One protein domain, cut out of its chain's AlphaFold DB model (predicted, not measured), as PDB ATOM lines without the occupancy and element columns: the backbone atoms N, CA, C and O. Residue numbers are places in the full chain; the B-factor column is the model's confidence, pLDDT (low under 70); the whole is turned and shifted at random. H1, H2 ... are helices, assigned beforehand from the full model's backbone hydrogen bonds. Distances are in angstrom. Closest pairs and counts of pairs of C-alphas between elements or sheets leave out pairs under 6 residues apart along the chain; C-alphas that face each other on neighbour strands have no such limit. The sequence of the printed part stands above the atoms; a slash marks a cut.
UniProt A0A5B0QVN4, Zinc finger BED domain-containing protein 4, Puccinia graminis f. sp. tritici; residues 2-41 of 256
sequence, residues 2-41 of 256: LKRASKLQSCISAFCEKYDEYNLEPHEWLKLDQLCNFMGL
ATOM      1  N   LEU A   2      -5.736   0.628  -5.981       85.75
ATOM      2  CA  LEU A   2      -6.839   1.171  -6.800       85.75
ATOM      3  C   LEU A   2      -8.197   1.240  -6.066       85.75
ATOM      4  O   LEU A   2      -8.782   2.312  -5.969       85.75
ATOM      5  N   LYS A   3      -8.626   0.153  -5.402       86.31
ATOM      6  CA  LYS A   3      -9.836   0.158  -4.545       86.31
ATOM      7  C   LYS A   3      -9.801   1.231  -3.444       86.31
ATOM      8  O   LYS A   3     -10.841   1.730  -3.032       86.31
ATOM      9  N   ARG A   4      -8.612   1.574  -2.932       88.56
ATOM     10  CA  ARG A   4      -8.447   2.632  -1.922       88.56
ATOM     11  C   ARG A   4      -8.552   4.018  -2.557       88.56
ATOM     12  O   ARG A   4      -9.159   4.883  -1.946       88.56
ATOM     13  N   ALA A   5      -8.003   4.205  -3.758       87.69
ATOM     14  CA  ALA A   5      -8.148   5.447  -4.514       87.69
ATOM     15  C   ALA A   5      -9.623   5.732  -4.838       87.69
ATOM     16  O   ALA A   5     -10.095   6.820  -4.547       87.69
ATOM     17  N   SER A   6     -10.378   4.726  -5.296       86.62
ATOM     18  CA  SER A   6     -11.829   4.849  -5.519       86.62
ATOM     19  C   SER A   6     -12.591   5.261  -4.245       86.62
ATOM     20  O   SER A   6     -13.372   6.205  -4.268       86.62
ATOM     21  N   LYS A   7     -12.286   4.661  -3.083       90.06
ATOM     22  CA  LYS A   7     -12.882   5.070  -1.791       90.06
ATOM     23  C   LYS A   7     -12.540   6.500  -1.363       90.06
ATOM     24  O   LYS A   7     -13.259   7.077  -0.556       90.06
ATOM     25  N   LEU A   8     -11.419   7.035  -1.838       91.69
ATOM     26  CA  LEU A   8     -10.936   8.375  -1.511       91.69
ATOM     27  C   LEU A   8     -11.245   9.388  -2.619       91.69
ATOM     28  O   LEU A   8     -10.708  10.489  -2.567       91.69
ATOM     29  N   GLN A   9     -12.103   9.045  -3.587       89.38
ATOM     30  CA  GLN A   9     -12.412   9.885  -4.745       89.38
ATOM     31  C   GLN A   9     -12.751  11.323  -4.345       89.38
ATOM     32  O   GLN A   9     -12.123  12.244  -4.847       89.38
ATOM     33  N   SER A  10     -13.653  11.530  -3.381       88.75
ATOM     34  CA  SER A  10     -14.040  12.875  -2.929       88.75
ATOM     35  C   SER A  10     -12.857  13.684  -2.385       88.75
ATOM     36  O   SER A  10     -12.745  14.875  -2.658       88.75
ATOM     37  N   CYS A  11     -11.950  13.038  -1.647       89.88
ATOM     38  CA  CYS A  11     -10.749  13.685  -1.118       89.88
ATOM     39  C   CYS A  11      -9.733  13.988  -2.225       89.88
ATOM     40  O   CYS A  11      -9.081  15.026  -2.185       89.88
ATOM     41  N   ILE A  12      -9.588  13.078  -3.192       89.00
ATOM     42  CA  ILE A  12      -8.688  13.239  -4.337       89.00
ATOM     43  C   ILE A  12      -9.185  14.385  -5.219       89.00
ATOM     44  O   ILE A  12      -8.404  15.277  -5.522       89.00
ATOM     45  N   SER A  13     -10.479  14.429  -5.541       87.81
ATOM     46  CA  SER A  13     -11.080  15.520  -6.312       87.81
ATOM     47  C   SER A  13     -10.913  16.869  -5.611       87.81
ATOM     48  O   SER A  13     -10.432  17.806  -6.236       87.81
ATOM     49  N   ALA A  14     -11.194  16.955  -4.304       88.88
ATOM     50  CA  ALA A  14     -10.998  18.189  -3.534       88.88
ATOM     51  C   ALA A  14      -9.522  18.634  -3.470       88.88
ATOM     52  O   ALA A  14      -9.220  19.823  -3.438       88.88
ATOM     53  N   PHE A  15      -8.578  17.688  -3.444       89.06
ATOM     54  CA  PHE A  15      -7.151  18.000  -3.511       89.06
ATOM     55  C   PHE A  15      -6.741  18.504  -4.904       89.06
ATOM     56  O   PHE A  15      -5.988  19.476  -5.011       89.06
ATOM     57  N   CYS A  16      -7.261  17.877  -5.962       88.75
ATOM     58  CA  CYS A  16      -6.964  18.225  -7.349       88.75
ATOM     59  C   CYS A  16      -7.651  19.516  -7.822       88.75
ATOM     60  O   CYS A  16      -7.238  20.049  -8.841       88.75
ATOM     61  N   GLU A  17      -8.588  20.107  -7.068       85.69
ATOM     62  CA  GLU A  17      -9.108  21.462  -7.355       85.69
ATOM     63  C   GLU A  17      -7.992  22.520  -7.456       85.69
ATOM     64  O   GLU A  17      -8.131  23.517  -8.159       85.69
ATOM     65  N   LYS A  18      -6.865  22.305  -6.763       84.75
ATOM     66  CA  LYS A  18      -5.677  23.174  -6.841       84.75
ATOM     67  C   LYS A  18      -4.685  22.769  -7.936       84.75
ATOM     68  O   LYS A  18      -3.766  23.533  -8.217       84.75
ATOM     69  N   TYR A  19      -4.852  21.583  -8.516       85.06
ATOM     70  CA  TYR A  19      -3.946  20.960  -9.480       85.06
ATOM     71  C   TYR A  19      -4.756  20.215 -10.549       85.06
ATOM     72  O   TYR A  19      -4.785  18.984 -10.586       85.06
ATOM     73  N   ASP A  20      -5.434  20.986 -11.398       79.81
ATOM     74  CA  ASP A  20      -6.428  20.479 -12.353       79.81
ATOM     75  C   ASP A  20      -5.844  19.451 -13.344       79.81
ATOM     76  O   ASP A  20      -6.518  18.509 -13.741       79.81
ATOM     77  N   GLU A  21      -4.542  19.543 -13.645       85.75
ATOM     78  CA  GLU A  21      -3.808  18.599 -14.505       85.75
ATOM     79  C   GLU A  21      -3.780  17.141 -13.997       85.75
ATOM     80  O   GLU A  21      -3.515  16.230 -14.779       85.75
ATOM     81  N   TYR A  22      -4.055  16.905 -12.706       82.75
ATOM     82  CA  TYR A  22      -4.124  15.562 -12.108       82.75
ATOM     83  C   TYR A  22      -5.549  15.135 -11.745       82.75
ATOM     84  O   TYR A  22      -5.733  14.090 -11.108       82.75
ATOM     85  N   ASN A  23      -6.559  15.947 -12.063       85.62
ATOM     86  CA  ASN A  23      -7.934  15.586 -11.778       85.62
ATOM     87  C   ASN A  23      -8.418  14.560 -12.802       85.62
ATOM     88  O   ASN A  23      -8.231  14.726 -14.002       85.62
ATOM     89  N   LEU A  24      -9.042  13.494 -12.312       87.12
ATOM     90  CA  LEU A  24      -9.604  12.467 -13.178       87.12
ATOM     91  C   LEU A  24     -11.031  12.843 -13.554       87.12
ATOM     92  O   LEU A  24     -11.863  13.124 -12.682       87.12
ATOM     93  N   GLU A  25     -11.339  12.766 -14.842       88.44
ATOM     94  CA  GLU A  25     -12.692  12.958 -15.335       88.44
ATOM     95  C   GLU A  25     -13.620  11.810 -14.891       88.44
ATOM     96  O   GLU A  25     -13.171  10.686 -14.630       88.44
ATOM     97  N   PRO A  26     -14.951  12.024 -14.847       87.31
ATOM     98  CA  PRO A  26     -15.905  10.977 -14.468       87.31
ATOM     99  C   PRO A  26     -15.748   9.672 -15.267       87.31
ATOM    100  O   PRO A  26     -15.917   8.578 -14.727       87.31
ATOM    101  N   HIS A  27     -15.386   9.777 -16.549       84.69
ATOM    102  CA  HIS A  27     -15.177   8.622 -17.414       84.69
ATOM    103  C   HIS A  27     -13.890   7.844 -17.064       84.69
ATOM    104  O   HIS A  27     -13.834   6.629 -17.249       84.69
ATOM    105  N   GLU A  28     -12.870   8.502 -16.509       85.81
ATOM    106  CA  GLU A  28     -11.626   7.869 -16.056       85.81
ATOM    107  C   GLU A  28     -11.814   7.153 -14.716       85.81
ATOM    108  O   GLU A  28     -11.299   6.050 -14.520       85.81
ATOM    109  N   TRP A  29     -12.635   7.709 -13.819       87.44
ATOM    110  CA  TRP A  29     -13.071   7.007 -12.607       87.44
ATOM    111  C   TRP A  29     -13.852   5.731 -12.931       87.44
ATOM    112  O   TRP A  29     -13.669   4.713 -12.261       87.44
ATOM    113  N   LEU A  30     -14.667   5.749 -13.991       84.50
ATOM    114  CA  LEU A  30     -15.339   4.546 -14.483       84.50
ATOM    115  C   LEU A  30     -14.327   3.496 -14.971       84.50
ATOM    116  O   LEU A  30     -14.456   2.322 -14.620       84.50
ATOM    117  N   LYS A  31     -13.290   3.902 -15.718       82.38
ATOM    118  CA  LYS A  31     -12.196   2.996 -16.125       82.38
ATOM    119  C   LYS A  31     -11.469   2.406 -14.911       82.38
ATOM    120  O   LYS A  31     -11.151   1.215 -14.902       82.38
ATOM    121  N   LEU A  32     -11.236   3.205 -13.866       85.44
ATOM    122  CA  LEU A  32     -10.613   2.744 -12.622       85.44
ATOM    123  C   LEU A  32     -11.459   1.674 -11.916       85.44
ATOM    124  O   LEU A  32     -10.903   0.693 -11.414       85.44
ATOM    125  N   ASP A  33     -12.782   1.839 -11.881       83.12
ATOM    126  CA  ASP A  33     -13.689   0.851 -11.289       83.12
ATOM    127  C   ASP A  33     -13.714  -0.454 -12.099       83.12
ATOM    128  O   ASP A  33     -13.547  -1.541 -11.543       83.12
ATOM    129  N   GLN A  34     -13.788  -0.356 -13.429       80.44
ATOM    130  CA  GLN A  34     -13.684  -1.511 -14.329       80.44
ATOM    131  C   GLN A  34     -12.377  -2.286 -14.103       80.44
ATOM    132  O   GLN A  34     -12.395  -3.513 -13.975       80.44
ATOM    133  N   LEU A  35     -11.252  -1.577 -13.965       81.38
ATOM    134  CA  LEU A  35      -9.961  -2.178 -13.641       81.38
ATOM    135  C   LEU A  35      -9.954  -2.823 -12.244       81.38
ATOM    136  O   LEU A  35      -9.385  -3.899 -12.065       81.38
ATOM    137  N   CYS A  36     -10.596  -2.207 -11.246       84.31
ATOM    138  CA  CYS A  36     -10.728  -2.789  -9.908       84.31
ATOM    139  C   CYS A  36     -11.530  -4.093  -9.917       84.31
ATOM    140  O   CYS A  36     -11.149  -5.036  -9.217       84.31
ATOM    141  N   ASN A  37     -12.609  -4.149 -10.697       81.00
ATOM    142  CA  ASN A  37     -13.443  -5.337 -10.844       81.00
ATOM    143  C   ASN A  37     -12.678  -6.451 -11.566       81.00
ATOM    144  O   ASN A  37     -12.622  -7.577 -11.074       81.00
ATOM    145  N   PHE A  38     -11.985  -6.117 -12.658       78.75
ATOM    146  CA  PHE A  38     -11.107  -7.042 -13.375       78.75
ATOM    147  C   PHE A  38     -10.006  -7.631 -12.485       78.75
ATOM    148  O   PHE A  38      -9.828  -8.846 -12.420       78.75
ATOM    149  N   MET A  39      -9.286  -6.785 -11.747       80.75
ATOM    150  CA  MET A  39      -8.237  -7.234 -10.826       80.75
ATOM    151  C   MET A  39      -8.800  -7.991  -9.617       80.75
ATOM    152  O   MET A  39      -8.096  -8.816  -9.034       80.75
ATOM    153  N   GLY A  40     -10.055  -7.732  -9.239       83.25
ATOM    154  CA  GLY A  40     -10.771  -8.473  -8.202       83.25
ATOM    155  C   GLY A  40     -10.850  -9.965  -8.514       83.25
ATOM    156  O   GLY A  40     -10.541 -10.775  -7.647       83.25
ATOM    157  N   LEU A  41     -11.122 -10.320  -9.770       80.06
ATOM    158  CA  LEU A  41     -11.125 -11.708 -10.230       80.06
ATOM    159  C   LEU A  41      -9.788 -12.418  -9.961       80.06
ATOM    160  O   LEU A  41      -9.745 -13.525  -9.422       80.06
TER     161      LEU A  41
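This is residues 2 to 41 of the 256 residues of the protein "Zinc finger BED domain-containing protein 4" of Puccinia graminis f. sp. tritici (UniProt A0A5B0QVN4). The printed part is a narrow rod folded back on itself: two short helices, H1 and H2, make one side, and after a turn through residues 17 to 25 at one end, the longer helix H3 returns along the other. H1 packs on residues 29 to 36 of H3. The 40 printed residues hold three named helices, H1, H2, H3 in chain order, and no named strand, an all-helix class. The whole is only just compact, close to loose, with a radius of gyration of the C-alphas of 10.7 A and spans of 35 by 17 by 11 A.

H1, residues 2 to 7, begins at C-alpha 2 (-6.839, 1.171, -6.800) and is 8.8 A long. H2, residues 9 to 16, is 10.3 A long. H3, residues 26 to 41, is 23.6 A long and ends at C-alpha 41 (-11.125, -11.708, -10.230).

H1 and H3 touch at a steep tilt of 55 degrees, opposite ways, H3 with residues 29 to 36 alone; their closest C-alphas, Lys 3 and Cys 36, are 6.2 A apart. H1 and H2 are close but not clearly touching, about perpendicular at 88 degrees, with the C-alphas of Ala 5 and Ile 12 closest at 7.8 A. H2 and H3 are only just apart, closest C-alphas 8.4 A. In H1, H2 and H3 every O i to N i+4 pair is within hydrogen-bond range.

The C-alphas farthest apart, of Lys 18 and Leu 41, are 35.5 A apart. The printed part has no cut; the link H1 to H2 is tight and H2 to H3 short. The mean pLDDT of the printed part is 85.6, and no printed residue is under 70.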